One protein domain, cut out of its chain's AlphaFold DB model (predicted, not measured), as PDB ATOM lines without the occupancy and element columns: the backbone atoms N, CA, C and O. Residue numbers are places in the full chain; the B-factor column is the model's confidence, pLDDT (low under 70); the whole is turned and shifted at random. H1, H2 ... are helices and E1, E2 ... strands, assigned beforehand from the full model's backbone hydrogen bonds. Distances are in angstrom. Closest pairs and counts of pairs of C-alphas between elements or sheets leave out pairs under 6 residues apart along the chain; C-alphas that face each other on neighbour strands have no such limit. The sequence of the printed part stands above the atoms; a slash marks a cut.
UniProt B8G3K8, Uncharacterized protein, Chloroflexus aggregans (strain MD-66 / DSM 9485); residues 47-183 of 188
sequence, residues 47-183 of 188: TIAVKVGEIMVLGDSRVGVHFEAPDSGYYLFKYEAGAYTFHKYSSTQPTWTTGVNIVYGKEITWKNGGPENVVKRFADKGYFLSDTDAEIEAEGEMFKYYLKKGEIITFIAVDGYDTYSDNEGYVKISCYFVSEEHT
ATOM      1  N   THR A  47      29.117 -48.060 -46.487       59.47
ATOM      2  CA  THR A  47      28.165 -47.136 -45.874       59.47
ATOM      3  C   THR A  47      28.080 -47.466 -44.390       59.47
ATOM      4  O   THR A  47      27.789 -48.609 -44.035       59.47
ATOM      5  N   ILE A  48      28.336 -46.487 -43.521       72.00
ATOM      6  CA  ILE A  48      28.195 -46.655 -42.072       72.00
ATOM      7  C   ILE A  48      26.829 -46.095 -41.669       72.00
ATOM      8  O   ILE A  48      26.511 -44.941 -41.945       72.00
ATOM      9  N   ALA A  49      26.019 -46.923 -41.012       77.88
ATOM     10  CA  ALA A  49      24.753 -46.515 -40.415       77.88
ATOM     11  C   ALA A  49      24.862 -46.617 -38.890       77.88
ATOM     12  O   ALA A  49      25.156 -47.684 -38.349       77.88
ATOM     13  N   VAL A  50      24.634 -45.507 -38.191       83.12
ATOM     14  CA  VAL A  50      24.699 -45.429 -36.727       83.12
ATOM     15  C   VAL A  50      23.286 -45.297 -36.186       83.12
ATOM     16  O   VAL A  50      22.557 -44.408 -36.610       83.12
ATOM     17  N   LYS A  51      22.884 -46.164 -35.250       85.56
ATOM     18  CA  LYS A  51      21.569 -46.056 -34.605       85.56
ATOM     19  C   LYS A  51      21.514 -44.767 -33.788       85.56
ATOM     20  O   LYS A  51      22.330 -44.587 -32.888       85.56
ATOM     21  N   VAL A  52      20.558 -43.899 -34.099       88.31
ATOM     22  CA  VAL A  52      20.373 -42.592 -33.445       88.31
ATOM     23  C   VAL A  52      19.129 -42.540 -32.566       88.31
ATOM     24  O   VAL A  52      19.015 -41.646 -31.735       88.31
ATOM     25  N   GLY A  53      18.216 -43.506 -32.695       87.81
ATOM     26  CA  GLY A  53      17.045 -43.568 -31.831       87.81
ATOM     27  C   GLY A  53      16.128 -44.752 -32.100       87.81
ATOM     28  O   GLY A  53      16.370 -45.582 -32.980       87.81
ATOM     29  N   GLU A  54      15.061 -44.801 -31.311       93.50
ATOM     30  CA  GLU A  54      13.917 -45.691 -31.485       93.50
ATOM     31  C   GLU A  54      12.642 -44.847 -31.466       93.50
ATOM     32  O   GLU A  54      12.533 -43.891 -30.701       93.50
ATOM     33  N   ILE A  55      11.694 -45.196 -32.326       92.75
ATOM     34  CA  ILE A  55      10.396 -44.546 -32.460       92.75
ATOM     35  C   ILE A  55       9.349 -45.603 -32.124       92.75
ATOM     36  O   ILE A  55       9.339 -46.682 -32.718       92.75
ATOM     37  N   MET A  56       8.499 -45.290 -31.151       92.56
ATOM     38  CA  MET A  56       7.418 -46.154 -30.682       92.56
ATOM     39  C   MET A  56       6.098 -45.483 -31.029       92.56
ATOM     40  O   MET A  56       5.770 -44.455 -30.444       92.56
ATOM     41  N   VAL A  57       5.360 -46.039 -31.983       89.75
ATOM     42  CA  VAL A  57       4.086 -45.476 -32.447       89.75
ATOM     43  C   VAL A  57       2.962 -46.354 -31.937       89.75
ATOM     44  O   VAL A  57       2.981 -47.556 -32.177       89.75
ATOM     45  N   LEU A  58       1.999 -45.774 -31.227       87.31
ATOM     46  CA  LEU A  58       0.832 -46.522 -30.767       87.31
ATOM     47  C   LEU A  58       0.005 -46.979 -31.981       87.31
ATOM     48  O   LEU A  58      -0.283 -46.166 -32.863       87.31
ATOM     49  N   GLY A  59      -0.344 -48.265 -32.020       85.00
ATOM     50  CA  GLY A  59      -1.248 -48.823 -33.021       85.00
ATOM     51  C   GLY A  59      -2.640 -48.198 -32.923       85.00
ATOM     52  O   GLY A  59      -3.072 -47.796 -31.845       85.00
ATOM     53  N   ASP A  60      -3.304 -48.059 -34.069       79.88
ATOM     54  CA  ASP A  60      -4.623 -47.422 -34.204       79.88
ATOM     55  C   ASP A  60      -4.701 -45.989 -33.633       79.88
ATOM     56  O   ASP A  60      -5.750 -45.448 -33.285       79.88
ATOM     57  N   SER A  61      -3.555 -45.313 -33.566       78.31
ATOM     58  CA  SER A  61      -3.497 -43.922 -33.146       78.31
ATOM     59  C   SER A  61      -3.516 -43.003 -34.356       78.31
ATOM     60  O   SER A  61      -2.587 -42.967 -35.163       78.31
ATOM     61  N   ARG A  62      -4.542 -42.149 -34.426       80.00
ATOM     62  CA  ARG A  62      -4.561 -41.000 -35.350       80.00
ATOM     63  C   ARG A  62      -3.611 -39.874 -34.922       80.00
ATOM     64  O   ARG A  62      -3.419 -38.908 -35.660       80.00
ATOM     65  N   VAL A  63      -3.016 -39.993 -33.736       79.62
ATOM     66  CA  VAL A  63      -1.956 -39.112 -33.246       79.62
ATOM     67  C   VAL A  63      -0.617 -39.750 -33.599       79.62
ATOM     68  O   VAL A  63      -0.291 -40.831 -33.109       79.62
ATOM     69  N   GLY A  64       0.136 -39.093 -34.479       84.44
ATOM     70  CA  GLY A  64       1.446 -39.568 -34.906       84.44
ATOM     71  C   GLY A  64       2.575 -39.192 -33.950       84.44
ATOM     72  O   GLY A  64       2.443 -38.292 -33.122       84.44
ATOM     73  N   VAL A  65       3.714 -39.863 -34.106       91.25
ATOM     74  CA  VAL A  65       4.964 -39.546 -33.407       91.25
ATOM     75  C   VAL A  65       5.895 -38.799 -34.346       91.25
ATOM     76  O   VAL A  65       6.124 -39.226 -35.477       91.25
ATOM     77  N   HIS A  66       6.440 -37.681 -33.877       93.25
ATOM     78  CA  HIS A  66       7.328 -36.836 -34.666       93.25
ATOM     79  C   HIS A  66       8.790 -37.245 -34.496       93.25
ATOM     80  O   HIS A  66       9.261 -37.477 -33.383       93.25
ATOM     81  N   PHE A  67       9.518 -37.247 -35.605       92.81
ATOM     82  CA  PHE A  67      10.971 -37.275 -35.631       92.81
ATOM     83  C   PHE A  67      11.467 -35.985 -36.275       92.81
ATOM     84  O   PHE A  67      11.145 -35.713 -37.431       92.81
ATOM     85  N   GLU A  68      12.246 -35.206 -35.529       94.75
ATOM     86  CA  GLU A  68      12.946 -34.028 -36.034       94.75
ATOM     87  C   GLU A  68      14.397 -34.396 -36.327       94.75
ATOM     88  O   GLU A  68      15.095 -34.909 -35.453       94.75
ATOM     89  N   ALA A  69      14.850 -34.152 -37.556       93.56
ATOM     90  CA  ALA A  69      16.205 -34.478 -37.967       93.56
ATOM     91  C   ALA A  69      17.220 -33.574 -37.239       93.56
ATOM     92  O   ALA A  69      17.251 -32.366 -37.507       93.56
ATOM     93  N   PRO A  70      18.085 -34.117 -36.357       89.56
ATOM     94  CA  PRO A  70      19.069 -33.305 -35.638       89.56
ATOM     95  C   PRO A  70      20.109 -32.680 -36.575       89.56
ATOM     96  O   PRO A  70      20.572 -31.563 -36.331       89.56
ATOM     97  N   ASP A  71      20.429 -33.372 -37.671       90.44
ATOM     98  CA  ASP A  71      21.370 -32.935 -38.698       90.44
ATOM     99  C   ASP A  71      20.883 -33.306 -40.106       90.44
ATOM    100  O   ASP A  71      20.047 -34.193 -40.286       90.44
ATOM    101  N   SER A  72      21.402 -32.616 -41.123       91.31
ATOM    102  CA  SER A  72      21.074 -32.919 -42.518       91.31
ATOM    103  C   SER A  72      21.754 -34.212 -42.965       91.31
ATOM    104  O   SER A  72      22.963 -34.359 -42.800       91.31
ATOM    105  N   GLY A  73      21.015 -35.126 -43.591       90.19
ATOM    106  CA  GLY A  73      21.577 -36.361 -44.125       90.19
ATOM    107  C   GLY A  73      20.532 -37.428 -44.418       90.19
ATOM    108  O   GLY A  73      19.325 -37.185 -44.370       90.19
ATOM    109  N   TYR A  74      21.009 -38.627 -44.742       90.62
ATOM    110  CA  TYR A  74      20.137 -39.777 -44.936       90.62
ATOM    111  C   TYR A  74      19.843 -40.459 -43.606       90.62
ATOM    112  O   TYR A  74      20.754 -40.832 -42.869       90.62
ATOM    113  N   TYR A  75      18.565 -40.700 -43.362       90.62
ATOM    114  CA  TYR A  75      18.077 -41.503 -42.256       90.62
ATOM    115  C   TYR A  75      17.503 -42.806 -42.796       90.62
ATOM    116  O   TYR A  75      16.831 -42.823 -43.828       90.62
ATOM    117  N   LEU A  76      17.799 -43.899 -42.108       91.94
ATOM    118  CA  LEU A  76      17.272 -45.225 -42.376       91.94
ATOM    119  C   LEU A  76      16.350 -45.608 -41.223       91.94
ATOM    120  O   LEU A  76      16.780 -45.681 -40.074       91.94
ATOM    121  N   PHE A  77      15.090 -45.854 -41.539       92.25
ATOM    122  CA  PHE A  77      14.074 -46.299 -40.600       92.25
ATOM    123  C   PHE A  77      13.845 -47.783 -40.836       92.25
ATOM    124  O   PHE A  77      13.492 -48.180 -41.944       92.25
ATOM    125  N   LYS A  78      14.107 -48.597 -39.818       93.00
ATOM    126  CA  LYS A  78      13.986 -50.051 -39.873       93.00
ATOM    127  C   LYS A  78      12.839 -50.492 -38.979       93.00
ATOM    128  O   LYS A  78      12.791 -50.103 -37.814       93.00
ATOM    129  N   TYR A  79      11.960 -51.318 -39.521       91.00
ATOM    130  CA  TYR A  79      10.920 -51.980 -38.759       91.00
ATOM    131  C   TYR A  79      11.569 -53.013 -37.839       91.00
ATOM    132  O   TYR A  79      12.382 -53.821 -38.297       91.00
ATOM    133  N   GLU A  80      11.240 -52.966 -36.552       89.94
ATOM    134  CA  GLU A  80      11.723 -53.948 -35.578       89.94
ATOM    135  C   GLU A  80      10.594 -54.799 -35.016       89.94
ATOM    136  O   GLU A  80      10.826 -55.976 -34.775       89.94
ATOM    137  N   ALA A  81       9.427 -54.202 -34.756       88.69
ATOM    138  CA  ALA A  81       8.277 -54.951 -34.270       88.69
ATOM    139  C   ALA A  81       6.943 -54.250 -34.531       88.69
ATOM    140  O   ALA A  81       6.898 -53.016 -34.591       88.69
ATOM    141  N   GLY A  82       5.872 -55.032 -34.640       85.62
ATOM    142  CA  GLY A  82       4.538 -54.560 -35.015       85.62
ATOM    143  C   GLY A  82       3.502 -54.469 -33.909       85.62
ATOM    144  O   GLY A  82       3.613 -55.079 -32.848       85.62
ATOM    145  N   ALA A  83       2.436 -53.743 -34.236       83.94
ATOM    146  CA  ALA A  83       1.101 -53.975 -33.701       83.94
ATOM    147  C   ALA A  83       0.285 -54.722 -34.768       83.94
ATOM    148  O   ALA A  83       0.611 -54.639 -35.958       83.94
ATOM    149  N   TYR A  84      -0.754 -55.446 -34.353       77.94
ATOM    150  CA  TYR A  84      -1.533 -56.288 -35.260       77.94
ATOM    151  C   TYR A  84      -3.020 -56.126 -35.028       77.94
ATOM    152  O   TYR A  84      -3.479 -56.018 -33.888       77.94
ATOM    153  N   THR A  85      -3.767 -56.218 -36.120       73.50
ATOM    154  CA  THR A  85      -5.219 -56.288 -36.095       73.50
ATOM    155  C   THR A  85      -5.682 -57.708 -36.323       73.50
ATOM    156  O   THR A  85      -5.139 -58.422 -37.169       73.50
ATOM    157  N   PHE A  86      -6.760 -58.083 -35.639       73.19
ATOM    158  CA  PHE A  86      -7.445 -59.347 -35.874       73.19
ATOM    159  C   PHE A  86      -8.854 -59.101 -36.424       73.19
ATOM    160  O   PHE A  86      -9.704 -58.472 -35.796       73.19
ATOM    161  N   HIS A  87      -9.141 -59.621 -37.613       70.88
ATOM    162  CA  HIS A  87     -10.471 -59.616 -38.196       70.88
ATOM    163  C   HIS A  87     -11.335 -60.676 -37.509       70.88
ATOM    164  O   HIS A  87     -11.339 -61.852 -37.879       70.88
ATOM    165  N   LYS A  88     -12.148 -60.233 -36.545       61.78
ATOM    166  CA  LYS A  88     -13.018 -61.076 -35.706       61.78
ATOM    167  C   LYS A  88     -13.904 -62.075 -36.471       61.78
ATOM    168  O   LYS A  88     -14.298 -63.091 -35.903       61.78
ATOM    169  N   TYR A  89     -14.233 -61.798 -37.736       60.62
ATOM    170  CA  TYR A  89     -15.174 -62.600 -38.534       60.62
ATOM    171  C   TYR A  89     -14.557 -63.345 -39.735       60.62
ATOM    172  O   TYR A  89     -15.304 -63.929 -40.513       60.62
ATOM    173  N   SER A  90     -13.230 -63.328 -39.917       63.84
ATOM    174  CA  SER A  90     -12.565 -63.998 -41.051       63.84
ATOM    175  C   SER A  90     -11.716 -65.150 -40.536       63.84
ATOM    176  O   SER A  90     -10.816 -64.942 -39.730       63.84
ATOM    177  N   SER A  91     -12.002 -66.369 -40.987       60.28
ATOM    178  CA  SER A  91     -11.278 -67.575 -40.569       60.28
ATOM    179  C   SER A  91     -10.082 -67.915 -41.457       60.28
ATOM    180  O   SER A  91      -9.300 -68.790 -41.098       60.28
ATOM    181  N   THR A  92      -9.937 -67.268 -42.618       67.12
ATOM    182  CA  THR A  92      -8.929 -67.650 -43.618       67.12
ATOM    183  C   THR A  92      -7.678 -66.791 -43.592       67.12
ATOM    184  O   THR A  92      -6.645 -67.293 -44.005       67.12
ATOM    185  N   GLN A  93      -7.750 -65.535 -43.143       65.94
ATOM    186  CA  GLN A  93      -6.596 -64.657 -42.900       65.94
ATOM    187  C   GLN A  93      -7.002 -63.601 -41.857       65.94
ATOM    188  O   GLN A  93      -7.420 -62.498 -42.222       65.94
ATOM    189  N   PRO A  94      -7.031 -63.966 -40.564       72.06
ATOM    190  CA  PRO A  94      -7.535 -63.079 -39.529       72.06
ATOM    191  C   PRO A  94      -6.571 -61.934 -39.229       72.06
ATOM    192  O   PRO A  94      -7.028 -60.938 -38.690       72.06
ATOM    193  N   THR A  95      -5.280 -62.042 -39.543       76.62
ATOM    194  CA  THR A  95      -4.275 -61.128 -38.991       76.62
ATOM    195  C   THR A  95      -3.771 -60.121 -40.017       76.62
ATOM    196  O   THR A  95      -3.573 -60.459 -41.183       76.62
ATOM    197  N   TRP A  96      -3.535 -58.887 -39.578       77.88
ATOM    198  CA  TRP A  96      -2.983 -57.794 -40.380       77.88
ATOM    199  C   TRP A  96      -1.885 -57.070 -39.577       77.88
ATOM    200  O   TRP A  96      -2.131 -56.700 -38.433       77.88
ATOM    201  N   THR A  97      -0.698 -56.835 -40.156       80.38
ATOM    202  CA  THR A  97       0.353 -55.993 -39.534       80.38
ATOM    203  C   THR A  97       0.034 -54.519 -39.705       80.38
ATOM    204  O   THR A  97      -0.112 -54.055 -40.838       80.38
ATOM    205  N   THR A  98      -0.030 -53.764 -38.609       81.56
ATOM    206  CA  THR A  98      -0.383 -52.348 -38.677       81.56
ATOM    207  C   THR A  98       0.597 -51.558 -39.525       81.56
ATOM    208  O   THR A  98       1.776 -51.409 -39.194       81.56
ATOM    209  N   GLY A  99       0.078 -50.994 -40.615       83.81
ATOM    210  CA  GLY A  99       0.858 -50.177 -41.523       83.81
ATOM    211  C   GLY A  99       1.218 -48.837 -40.885       83.81
ATOM    212  O   GLY A  99       0.369 -48.135 -40.330       83.81
ATOM    213  N   VAL A 100       2.476 -48.426 -41.028       88.94
ATOM    214  CA  VAL A 100       2.940 -47.106 -40.596       88.94
ATOM    215  C   VAL A 100       2.951 -46.155 -41.781       88.94
ATOM    216  O   VAL A 100       3.703 -46.315 -42.743       88.94
ATOM    217  N   ASN A 101       2.117 -45.130 -41.703       90.69
ATOM    218  CA  ASN A 101       2.119 -44.005 -42.619       90.69
ATOM    219  C   ASN A 101       3.182 -43.004 -42.163       90.69
ATOM    220  O   ASN A 101       3.161 -42.538 -41.024       90.69
ATOM    221  N   ILE A 102       4.100 -42.667 -43.060       91.19
ATOM    222  CA  ILE A 102       5.134 -41.658 -42.848       91.19
ATOM    223  C   ILE A 102       4.722 -40.415 -43.625       91.19
ATOM    224  O   ILE A 102       4.615 -40.453 -44.852       91.19
ATOM    225  N   VAL A 103       4.487 -39.320 -42.914       91.75
ATOM    226  CA  VAL A 103       4.008 -38.041 -43.456       91.75
ATOM    227  C   VAL A 103       5.082 -36.978 -43.250       91.75
ATOM    228  O   VAL A 103       5.793 -37.003 -42.247       91.75
ATOM    229  N   TYR A 104       5.220 -36.045 -44.190       89.06
ATOM    230  CA  TYR A 104       6.144 -34.921 -44.036       89.06
ATOM    231  C   TYR A 104       5.508 -33.786 -43.224       89.06
ATOM    232  O   TYR A 104       4.371 -33.394 -43.479       89.06
ATOM    233  N   GLY A 105       6.269 -33.215 -42.290       84.94
ATOM    234  CA  GLY A 105       5.847 -32.106 -41.437       84.94
ATOM    235  C   GLY A 105       5.188 -32.534 -40.123       84.94
ATOM    236  O   GLY A 105       5.023 -33.720 -39.838       84.94
ATOM    237  N   LYS A 106       4.844 -31.534 -39.298       77.31
ATOM    238  CA  LYS A 106       4.186 -31.705 -37.986       77.31
ATOM    239  C   LYS A 106       2.665 -31.848 -38.094       77.31
ATOM    240  O   LYS A 106       2.042 -32.450 -37.228       77.31
ATOM    241  N   GLU A 107       2.070 -31.247 -39.120       79.19
ATOM    242  CA  GLU A 107       0.619 -31.177 -39.269       79.19
ATOM    243  C   GLU A 107       0.101 -32.372 -40.065       79.19
ATOM    244  O   GLU A 107       0.526 -32.619 -41.193       79.19
ATOM    245  N   ILE A 108      -0.840 -33.104 -39.471       81.25
ATOM    246  CA  ILE A 108      -1.506 -34.237 -40.109       81.25
ATOM    247  C   ILE A 108      -2.903 -33.778 -40.525       81.25
ATOM    248  O   ILE A 108      -3.746 -33.487 -39.677       81.25
ATOM    249  N   THR A 109      -3.160 -33.744 -41.829       79.56
ATOM    250  CA  THR A 109      -4.515 -33.545 -42.365       79.56
ATOM    251  C   THR A 109      -5.116 -34.904 -42.701       79.56
ATOM    252  O   THR A 109      -4.403 -35.760 -43.207       79.56
ATOM    253  N   TRP A 110      -6.402 -35.128 -42.417       81.06
ATOM    254  CA  TRP A 110      -7.077 -36.409 -42.668       81.06
ATOM    255  C   TRP A 110      -8.109 -36.280 -43.786       81.06
ATOM    256  O   TRP A 110      -8.940 -35.373 -43.758       81.06
ATOM    257  N   LYS A 111      -8.117 -37.228 -44.726       76.56
ATOM    258  CA  LYS A 111      -9.126 -37.317 -45.786       76.56
ATOM    259  C   LYS A 111      -9.442 -38.768 -46.121       76.56
ATOM    260  O   LYS A 111      -8.542 -39.584 -46.263       76.56
ATOM    261  N   ASN A 112     -10.733 -39.074 -46.271       69.00
ATOM    262  CA  ASN A 112     -11.236 -40.387 -46.697       69.00
ATOM    263  C   ASN A 112     -10.580 -41.579 -45.966       69.00
ATOM    264  O   ASN A 112     -10.186 -42.548 -46.605       69.00
ATOM    265  N   GLY A 113     -10.441 -41.501 -44.637       68.81
ATOM    266  CA  GLY A 113      -9.937 -42.615 -43.823       68.81
ATOM    267  C   GLY A 113      -8.415 -42.684 -43.630       68.81
ATOM    268  O   GLY A 113      -7.947 -43.613 -42.983       68.81
ATOM    269  N   GLY A 114      -7.634 -41.712 -44.120       77.06
ATOM    270  CA  GLY A 114      -6.179 -41.700 -43.923       77.06
ATOM    271  C   GLY A 114      -5.552 -40.302 -43.885       77.06
ATOM    272  O   GLY A 114      -6.235 -39.312 -44.167       77.06
ATOM    273  N   PRO A 115      -4.261 -40.203 -43.519       80.38
ATOM    274  CA  PRO A 115      -3.528 -38.948 -43.568       80.38
ATOM    275  C   PRO A 115      -3.265 -38.507 -45.019       80.38
ATOM    276  O   PRO A 115      -2.974 -39.318 -45.896       80.38
ATOM    277  N   GLU A 116      -3.343 -37.206 -45.281       76.12
ATOM    278  CA  GLU A 116      -2.882 -36.590 -46.522       76.12
ATOM    279  C   GLU A 116      -1.346 -36.471 -46.520       76.12
ATOM    280  O   GLU A 116      -0.711 -36.437 -45.467       76.12
ATOM    281  N   ASN A 117      -0.736 -36.381 -47.707       80.56
ATOM    282  CA  ASN A 117       0.713 -36.187 -47.885       80.56
ATOM    283  C   ASN A 117       1.600 -37.329 -47.348       80.56
ATOM    284  O   ASN A 117       2.722 -37.101 -46.890       80.56
ATOM    285  N   VAL A 118       1.118 -38.572 -47.434       85.12
ATOM    286  CA  VAL A 118       1.926 -39.759 -47.126       85.12
ATOM    287  C   VAL A 118       3.114 -39.841 -48.083       85.12
ATOM    288  O   VAL A 118       2.954 -39.981 -49.294       85.12
ATOM    289  N   VAL A 119       4.317 -39.783 -47.520       84.94
ATOM    290  CA  VAL A 119       5.590 -39.977 -48.225       84.94
ATOM    291  C   VAL A 119       5.818 -41.461 -48.491       84.94
ATOM    292  O   VAL A 119       6.298 -41.849 -49.555       84.94
ATOM    293  N   LYS A 120       5.480 -42.303 -47.512       87.19
ATOM    294  CA  LYS A 120       5.648 -43.752 -47.583       87.19
ATOM    295  C   LYS A 120       4.671 -44.439 -46.637       87.19
ATOM    296  O   LYS A 120       4.480 -43.987 -45.513       87.19
ATOM    297  N   ARG A 121       4.115 -45.566 -47.080       86.25
ATOM    298  CA  ARG A 121       3.494 -46.557 -46.201       86.25
ATOM    299  C   ARG A 121       4.464 -47.717 -46.003       86.25
ATOM    300  O   ARG A 121       5.091 -48.168 -46.968       86.25
ATOM    301  N   PHE A 122       4.643 -48.106 -44.754       81.75
ATOM    302  CA  PHE A 122       5.694 -48.986 -44.264       81.75
ATOM    303  C   PHE A 122       5.071 -50.139 -43.476       81.75
ATOM    304  O   PHE A 122       4.080 -49.905 -42.790       81.75
ATOM    305  N   ALA A 123       5.618 -51.354 -43.587       79.50
ATOM    306  CA  ALA A 123       5.103 -52.558 -42.915       79.50
ATOM    307  C   ALA A 123       3.632 -52.920 -43.239       79.50
ATOM    308  O   ALA A 123       3.006 -53.704 -42.536       79.50
ATOM    309  N   ASP A 124       3.082 -52.389 -44.335       82.00
ATOM    310  CA  ASP A 124       1.745 -52.714 -44.843       82.00
ATOM    311  C   ASP A 124       1.841 -53.884 -45.832       82.00
ATOM    312  O   ASP A 124       2.041 -53.687 -47.035       82.00
ATOM    313  N   LYS A 125       1.806 -55.116 -45.310       80.69
ATOM    314  CA  LYS A 125       2.034 -56.350 -46.087       80.69
ATOM    315  C   LYS A 125       0.759 -57.130 -46.429       80.69
ATOM    316  O   LYS A 125       0.834 -58.169 -47.081       80.69
ATOM    317  N   GLY A 126      -0.408 -56.618 -46.050       77.12
ATOM    318  CA  GLY A 126      -1.689 -57.288 -46.258       77.12
ATOM    319  C   GLY A 126      -2.000 -58.328 -45.179       77.12
ATOM    320  O   GLY A 126      -1.694 -58.126 -44.005       77.12
ATOM    321  N   TYR A 127      -2.671 -59.408 -45.581       79.12
ATOM    322  CA  TYR A 127      -3.319 -60.346 -44.667       79.12
ATOM    323  C   TYR A 127      -2.525 -61.632 -44.450       79.12
ATOM    324  O   TYR A 127      -2.028 -62.243 -45.400       79.12
ATOM    325  N   PHE A 128      -2.537 -62.105 -43.207       83.12
ATOM    326  CA  PHE A 128      -1.812 -63.283 -42.751       83.12
ATOM    327  C   PHE A 128      -2.690 -64.224 -41.931       83.12
ATOM    328  O   PHE A 128      -3.765 -63.871 -41.438       83.12
ATOM    329  N   LEU A 129      -2.217 -65.466 -41.809       82.88
ATOM    330  CA  LEU A 129      -2.850 -66.503 -40.996       82.88
ATOM    331  C   LEU A 129      -2.561 -66.327 -39.500       82.88
ATOM    332  O   LEU A 129      -3.380 -66.730 -38.676       82.88
ATOM    333  N   SER A 130      -1.418 -65.732 -39.161       83.31
ATOM    334  CA  SER A 130      -0.970 -65.478 -37.794       83.31
ATOM    335  C   SER A 130      -0.244 -64.134 -37.691       83.31
ATOM    336  O   SER A 130       0.160 -63.560 -38.699       83.31
ATOM    337  N   ASP A 131      -0.093 -63.631 -36.469       82.94
ATOM    338  CA  ASP A 131       0.752 -62.472 -36.140       82.94
ATOM    339  C   ASP A 131       2.234 -62.755 -36.398       82.94
ATOM    340  O   ASP A 131       2.954 -61.903 -36.899       82.94
ATOM    341  N   THR A 132       2.668 -63.985 -36.141       85.81
ATOM    342  CA  THR A 132       4.039 -64.435 -36.380       85.81
ATOM    343  C   THR A 132       4.403 -64.373 -37.863       85.81
ATOM    344  O   THR A 132       5.459 -63.850 -38.204       85.81
ATOM    345  N   ASP A 133       3.531 -64.854 -38.757       84.94
ATOM    346  CA  ASP A 133       3.767 -64.760 -40.207       84.94
ATOM    347  C   ASP A 133       3.806 -63.297 -40.666       84.94
ATOM    348  O   ASP A 133       4.627 -62.912 -41.496       84.94
ATOM    349  N   ALA A 134       2.923 -62.478 -40.092       83.44
ATOM    350  CA  ALA A 134       2.819 -61.059 -40.388       83.44
ATOM    351  C   ALA A 134       4.081 -60.290 -39.949       83.44
ATOM    352  O   ALA A 134       4.552 -59.402 -40.666       83.44
ATOM    353  N   GLU A 135       4.656 -60.659 -38.802       87.12
ATOM    354  CA  GLU A 135       5.908 -60.101 -38.296       87.12
ATOM    355  C   GLU A 135       7.097 -60.512 -39.156       87.12
ATOM    356  O   GLU A 135       7.883 -59.655 -39.539       87.12
ATOM    357  N   ILE A 136       7.211 -61.794 -39.512       86.00
ATOM    358  CA  ILE A 136       8.319 -62.311 -40.331       86.00
ATOM    359  C   ILE A 136       8.404 -61.575 -41.676       86.00
ATOM    360  O   ILE A 136       9.496 -61.276 -42.154       86.00
ATOM    361  N   GLU A 137       7.260 -61.256 -42.279       86.12
ATOM    362  CA  GLU A 137       7.203 -60.553 -43.565       86.12
ATOM    363  C   GLU A 137       7.466 -59.044 -43.450       86.12
ATOM    364  O   GLU A 137       7.919 -58.407 -44.410       86.12
ATOM    365  N   ALA A 138       7.183 -58.443 -42.293       84.69
ATOM    366  CA  ALA A 138       7.476 -57.038 -42.021       84.69
ATOM    367  C   ALA A 138       8.905 -56.821 -41.485       84.69
ATOM    368  O   ALA A 138       9.491 -55.750 -41.692       84.69
ATOM    369  N   GLU A 139       9.483 -57.826 -40.822       83.50
ATOM    370  CA  GLU A 139      10.782 -57.754 -40.166       83.50
ATOM    371  C   GLU A 139      11.884 -57.368 -41.156       83.50
ATOM    372  O   GLU A 139      12.051 -57.931 -42.238       83.50
ATOM    373  N   GLY A 140      12.674 -56.363 -40.775       77.88
ATOM    374  CA  GLY A 140      13.787 -55.911 -41.599       77.88
ATOM    375  C   GLY A 140      13.386 -55.044 -42.790       77.88
ATOM    376  O   GLY A 140      14.285 -54.619 -43.524       77.88
ATOM    377  N   GLU A 141      12.101 -54.699 -42.969       88.25
ATOM    378  CA  GLU A 141      11.736 -53.640 -43.909       88.25
ATOM    379  C   GLU A 141      12.464 -52.348 -43.520       88.25
ATOM    380  O   GLU A 141      12.581 -51.978 -42.347       88.25
ATOM    381  N   MET A 142      12.998 -51.666 -44.530       89.50
ATOM    382  CA  MET A 142      13.792 -50.463 -44.357       89.50
ATOM    383  C   MET A 142      13.320 -49.361 -45.294       89.50
ATOM    384  O   MET A 142      13.080 -49.580 -46.481       89.50
ATOM    385  N   PHE A 143      13.257 -48.146 -44.766       88.88
ATOM    386  CA  PHE A 143      12.952 -46.935 -45.508       88.88
ATOM    387  C   PHE A 143      14.092 -45.933 -45.341       88.88
ATOM    388  O   PHE A 143      14.389 -45.498 -44.231       88.88
ATOM    389  N   LYS A 144      14.746 -45.568 -46.447       90.44
ATOM    390  CA  LYS A 144      15.809 -44.556 -46.465       90.44
ATOM    391  C   LYS A 144      15.258 -43.241 -47.003       90.44
ATOM    392  O   LYS A 144      14.688 -43.223 -48.092       90.44
ATOM    393  N   TYR A 145      15.482 -42.147 -46.283       91.38
ATOM    394  CA  TYR A 145      15.024 -40.820 -46.687       91.38
ATOM    395  C   TYR A 145      16.042 -39.741 -46.328       91.38
ATOM    396  O   TYR A 145      16.721 -39.843 -45.309       91.38
ATOM    397  N   TYR A 146      16.173 -38.724 -47.175       92.25
ATOM    398  CA  TYR A 146      17.024 -37.574 -46.883       92.25
ATOM    399  C   TYR A 146      16.209 -36.515 -46.145       92.25
ATOM    400  O   TYR A 146      15.143 -36.133 -46.621       92.25
ATOM    401  N   LEU A 147      16.727 -36.025 -45.021       92.31
ATOM    402  CA  LEU A 147      16.138 -34.925 -44.263       92.31
ATOM    403  C   LEU A 147      17.182 -33.832 -44.075       92.31
ATOM    404  O   LEU A 147      18.350 -34.117 -43.819       92.31
ATOM    405  N   LYS A 148      16.764 -32.574 -44.182       94.88
ATOM    406  CA  LYS A 148      17.554 -31.428 -43.734       94.88
ATOM    407  C   LYS A 148      17.406 -31.273 -42.225       94.88
ATOM    408  O   LYS A 148      16.386 -31.634 -41.647       94.88
ATOM    409  N   LYS A 149      18.409 -30.672 -41.593       93.81
ATOM    410  CA  LYS A 149      18.365 -30.298 -40.179       93.81
ATOM    411  C   LYS A 149      17.082 -29.527 -39.843       93.81
ATOM    412  O   LYS A 149      16.780 -28.528 -40.495       93.81
ATOM    413  N   GLY A 150      16.365 -29.989 -38.822       93.00
ATOM    414  CA  GLY A 150      15.097 -29.420 -38.362       93.00
ATOM    415  C   GLY A 150      13.870 -29.816 -39.191       93.00
ATOM    416  O   GLY A 150      12.754 -29.451 -38.822       93.00
ATOM    417  N   GLU A 151      14.027 -30.553 -40.299       94.62
ATOM    418  CA  GLU A 151      12.877 -31.149 -40.983       94.62
ATOM    419  C   GLU A 151      12.275 -32.263 -40.142       94.62
ATOM    420  O   GLU A 151      12.964 -32.963 -39.396       94.62
ATOM    421  N   ILE A 152      10.962 -32.417 -40.283       92.56
ATOM    422  CA  ILE A 152      10.185 -33.335 -39.469       92.56
ATOM    423  C   ILE A 152       9.438 -34.293 -40.360       92.56
ATOM    424  O   ILE A 152       8.832 -33.899 -41.356       92.56
ATOM    425  N   ILE A 153       9.443 -35.548 -39.938       93.19
ATOM    426  CA  ILE A 153       8.521 -36.561 -40.422       93.19
ATOM    427  C   ILE A 153       7.701 -37.084 -39.255       93.19
ATOM    428  O   ILE A 153       8.151 -37.109 -38.107       93.19
ATOM    429  N   THR A 154       6.488 -37.505 -39.564       93.06
ATOM    430  CA  THR A 154       5.528 -37.992 -38.588       93.06
ATOM    431  C   THR A 154       5.129 -39.412 -38.936       93.06
ATOM    432  O   THR A 154       4.759 -39.692 -40.074       93.06
ATOM    433  N   PHE A 155       5.211 -40.300 -37.952       92.12
ATOM    434  CA  PHE A 155       4.865 -41.711 -38.072       92.12
ATOM    435  C   PHE A 155       3.489 -41.953 -37.466       92.12
ATOM    436  O   PHE A 155       3.255 -41.595 -36.314       92.12
ATOM    437  N   ILE A 156       2.589 -42.564 -38.228       90.00
ATOM    438  CA  ILE A 156       1.204 -42.825 -37.826       90.00
ATOM    439  C   ILE A 156       0.900 -44.293 -38.115       90.00
ATOM    440  O   ILE A 156       0.872 -44.697 -39.276       90.00
ATOM    441  N   ALA A 157       0.671 -45.087 -37.074       88.06
ATOM    442  CA  ALA A 157       0.342 -46.502 -37.192       88.06
ATOM    443  C   ALA A 157      -1.184 -46.658 -37.192       88.06
ATOM    444  O   ALA A 157      -1.808 -46.718 -36.136       88.06
ATOM    445  N   VAL A 158      -1.789 -46.657 -38.381       81.62
ATOM    446  CA  VAL A 158      -3.241 -46.794 -38.547       81.62
ATOM    447  C   VAL A 158      -3.550 -47.638 -39.776       81.62
ATOM    448  O   VAL A 158      -2.994 -47.423 -40.862       81.62
ATOM    449  N   ASP A 159      -4.493 -48.554 -39.612       72.44
ATOM    450  CA  ASP A 159      -5.073 -49.329 -40.696       72.44
ATOM    451  C   ASP A 159      -6.438 -48.707 -40.984       72.44
ATOM    452  O   ASP A 159      -7.327 -48.725 -40.145       72.44
ATOM    453  N   GLY A 160      -6.583 -48.036 -42.130       59.41
ATOM    454  CA  GLY A 160      -7.731 -47.172 -42.450       59.41
ATOM    455  C   GLY A 160      -9.072 -47.887 -42.682       59.41
ATOM    456  O   GLY A 160      -9.830 -47.455 -43.548       59.41
ATOM    457  N   TYR A 161      -9.358 -48.979 -41.968       60.53
ATOM    458  CA  TYR A 161     -10.579 -49.768 -42.090       60.53
ATOM    459  C   TYR A 161     -11.330 -49.872 -40.757       60.53
ATOM    460  O   TYR A 161     -10.898 -50.560 -39.838       60.53
ATOM    461  N   ASP A 162     -12.530 -49.289 -40.710       55.44
ATOM    462  CA  ASP A 162     -13.408 -49.237 -39.526       55.44
ATOM    463  C   ASP A 162     -13.977 -50.612 -39.080       55.44
ATOM    464  O   ASP A 162     -14.723 -50.693 -38.105       55.44
ATOM    465  N   THR A 163     -13.701 -51.702 -39.808       54.22
ATOM    466  CA  THR A 163     -14.302 -53.035 -39.579       54.22
ATOM    467  C   THR A 163     -13.457 -53.994 -38.739       54.22
ATOM    468  O   THR A 163     -13.908 -55.108 -38.460       54.22
ATOM    469  N   TYR A 164     -12.242 -53.608 -38.355       59.69
ATOM    470  CA  TYR A 164     -11.313 -54.461 -37.614       59.69
ATOM    471  C   TYR A 164     -11.250 -54.028 -36.141       59.69
ATOM    472  O   TYR A 164     -11.484 -52.865 -35.836       59.69
ATOM    473  N   SER A 165     -11.007 -54.964 -35.217       56.53
ATOM    474  CA  SER A 165     -10.900 -54.642 -33.786       56.53
ATOM    475  C   SER A 165      -9.520 -54.090 -33.446       56.53
ATOM    476  O   SER A 165      -8.532 -54.720 -33.820       56.53
ATOM    477  N   ASP A 166      -9.517 -52.969 -32.721       58.81
ATOM    478  CA  ASP A 166      -8.409 -52.073 -32.373       58.81
ATOM    479  C   ASP A 166      -7.032 -52.742 -32.191       58.81
ATOM    480  O   ASP A 166      -6.874 -53.757 -31.507       58.81
ATOM    481  N   ASN A 167      -6.022 -52.114 -32.803       65.75
ATOM    482  CA  ASN A 167      -4.611 -52.504 -32.759       65.75
ATOM    483  C   ASN A 167      -3.996 -52.212 -31.384       65.75
ATOM    484  O   ASN A 167      -3.340 -51.186 -31.192       65.75
ATOM    485  N   GLU A 168      -4.170 -53.102 -30.411       67.25
ATOM    486  CA  GLU A 168      -3.482 -52.952 -29.128       67.25
ATOM    487  C   GLU A 168      -1.974 -53.203 -29.297       67.25
ATOM    488  O   GLU A 168      -1.534 -54.309 -29.612       67.25
ATOM    489  N   GLY A 169      -1.154 -52.172 -29.078       83.69
ATOM    490  CA  GLY A 169       0.302 -52.309 -29.058       83.69
ATOM    491  C   GLY A 169       1.054 -51.121 -29.643       83.69
ATOM    492  O   GLY A 169       0.487 -50.067 -29.921       83.69
ATOM    493  N   TYR A 170       2.362 -51.298 -29.818       87.62
ATOM    494  CA  TYR A 170       3.237 -50.297 -30.415       87.62
ATOM    495  C   TYR A 170       3.957 -50.875 -31.622       87.62
ATOM    496  O   TYR A 170       4.543 -51.951 -31.532       87.62
ATOM    497  N   VAL A 171       4.013 -50.104 -32.703       89.12
ATOM    498  CA  VAL A 171       4.971 -50.342 -33.776       89.12
ATOM    499  C   VAL A 171       6.312 -49.735 -33.372       89.12
ATOM    500  O   VAL A 171       6.404 -48.541 -33.068       89.12
ATOM    501  N   LYS A 172       7.357 -50.564 -33.366       92.25
ATOM    502  CA  LYS A 172       8.728 -50.190 -33.030       92.25
ATOM    503  C   LYS A 172       9.565 -50.022 -34.289       92.25
ATOM    504  O   LYS A 172       9.720 -50.945 -35.088       92.25
ATOM    505  N   ILE A 173      10.178 -48.850 -34.418       92.19
ATOM    506  CA  ILE A 173      11.040 -48.492 -35.543       92.19
ATOM    507  C   ILE A 173      12.398 -48.042 -35.006       92.19
ATOM    508  O   ILE A 173      12.485 -47.107 -34.211       92.19
ATOM    509  N   SER A 174      13.480 -48.671 -35.456       92.69
ATOM    510  CA  SER A 174      14.834 -48.159 -35.226       92.69
ATOM    511  C   SER A 174      15.168 -47.085 -36.259       92.69
ATOM    512  O   SER A 174      14.937 -47.270 -37.453       92.69
ATOM    513  N   CYS A 175      15.772 -45.984 -35.819       91.25
ATOM    514  CA  CYS A 175      16.283 -44.936 -36.697       91.25
ATOM    515  C   CYS A 175      17.814 -44.960 -36.713       91.25
ATOM    516  O   CYS A 175      18.455 -44.985 -35.657       91.25
ATOM    517  N   TYR A 176      18.398 -44.909 -37.907       91.38
ATOM    518  CA  TYR A 176      19.837 -44.831 -38.117       91.38
ATOM    519  C   TYR A 176      20.187 -43.613 -38.963       91.38
ATOM    520  O   TYR A 176      19.545 -43.361 -39.980       91.38
ATOM    521  N   PHE A 177      21.240 -42.894 -38.587       88.56
ATOM    522  CA  PHE A 177      21.862 -41.892 -39.441       88.56
ATOM    523  C   PHE A 177      22.909 -42.563 -40.324       88.56
ATOM    524  O   PHE A 177      23.758 -43.316 -39.838       88.56
ATOM    525  N   VAL A 178      22.829 -42.311 -41.624       85.06
ATOM    526  CA  VAL A 178      23.718 -42.889 -42.625       85.06
ATOM    527  C   VAL A 178      24.774 -41.848 -42.980       85.06
ATOM    528  O   VAL A 178      24.451 -40.832 -43.599       85.06
ATOM    529  N   SER A 179      26.026 -42.096 -42.588       71.75
ATOM    530  CA  SER A 179      27.137 -41.223 -42.968       71.75
ATOM    531  C   SER A 179      27.409 -41.333 -44.470       71.75
ATOM    532  O   SER A 179      27.078 -42.341 -45.104       71.75
ATOM    533  N   GLU A 180      28.020 -40.298 -45.050       62.44
ATOM    534  CA  GLU A 180      28.441 -40.328 -46.452       62.44
ATOM    535  C   GLU A 180      29.386 -41.509 -46.738       62.44
ATOM    536  O   GLU A 180      30.050 -42.036 -45.839       62.44
ATOM    537  N   GLU A 181      29.409 -41.959 -47.997       55.97
ATOM    538  CA  GLU A 181      30.235 -43.083 -48.443       55.97
ATOM    539  C   GLU A 181      31.717 -42.810 -48.158       55.97
ATOM    540  O   GLU A 181      32.318 -41.899 -48.730       55.97
ATOM    541  N   HIS A 182      32.338 -43.644 -47.327       49.31
ATOM    542  CA  HIS A 182      33.774 -43.560 -47.100       49.31
ATOM    543  C   HIS A 182      34.500 -44.478 -48.084       49.31
ATOM    544  O   HIS A 182      34.268 -45.688 -48.133       49.31
ATOM    545  N   THR A 183      35.406 -43.896 -48.873       45.62
ATOM    546  CA  THR A 183      36.373 -44.665 -49.661       45.62
ATOM    547  C   THR A 183      37.623 -44.852 -48.813       45.62
ATOM    548  O   THR A 183      38.293 -43.876 -48.481       45.62
TER     549      THR A 183
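What this domain is: This is residues 47 to 183 of the 188 residues of an uncharacterized protein of Chloroflexus aggregans (strain MD-66 / DSM 9485) (UniProt B8G3K8). Two strongly twisted sheets of four strands lie face to face as a sandwich, E1 E10 E3 E8 over E2 E9 E6 E7. At one end the small hairpin E4 and E5 prolongs it, and the short helix H1 packs on E5. The 137 printed residues hold ten named strands and one named helix, in the order E1 to E7, H1, E8 to E10; both large sheets are antiparallel. The class is mostly strand, with 68 residues, under half, in named elements. The whole is compact, with a radius of gyration of the C-alphas of 15.5 A, and only just elongated, spanning 53 by 32 by 18 A.

Where its parts are: Find C-alpha 49 at (24.753, -46.515, -40.415); there E1, residues 49 to 58, begins and runs 25.8 A, bending by 58 degrees at residue 52. Beside it look for E10, residues 170 to 178, 25.0 A long, ending at C-alpha 178 at (23.718, -42.889, -42.625). Then come E3, residues 73 to 81, 24.9 A, and E8, residues 142 to 147, 15.7 A. In the other sheet find E2, residues 65 to 68; E9, residues 152 to 157, 16.6 A; E6, residues 100 to 104, 13.1 A; and E7, residues 118 to 122. E4 is residues 84 to 86, E5 is residues 95 to 97, and H1 is residues 131 to 138.

How they stand to each other: Start at E1 and E10, antiparallel at 158 degrees, where N 55 and O 173 are 2.8 A apart. E10 and E3 have N 76 and O 176 at 2.8 A; E3 and E8 have N 75 and O 145 at 2.8 A. Across the sandwich, the facing parts are 9.4 A centre to centre, and the strands of the two sheets stand at 30 degrees. There, N 65 and O 155 of E2 and E9 are 2.8 A apart, N 101 and O 156 of E6 and E9 2.8 A, and N 102 and O 120 of the hairpin E6 and E7 2.8 A. E3 runs on into E4 at 40 degrees, and E5 runs on into E6 at 28 degrees. In the hairpin E4 and E5, N 85 and O 96 are 2.9 A apart. The closest C-alphas of E5 and H1, Thr 97 and Ala 134, are 5.7 A apart. H1 only grazes the sheet of E1, with its residues 135 to 138. In H1 every O i to N i+4 pair is within hydrogen-bond range.

The domain as a whole: The C-alphas farthest apart, Tyr 89 and Thr 183, are 55.7 A apart. The printed part has no cut. The links E6 to E7 and E9 to E10 are long. Look for pLDDT under 70 at residues 47, 88 to 93, 112 to 113, 160 to 168 and 180 to 183.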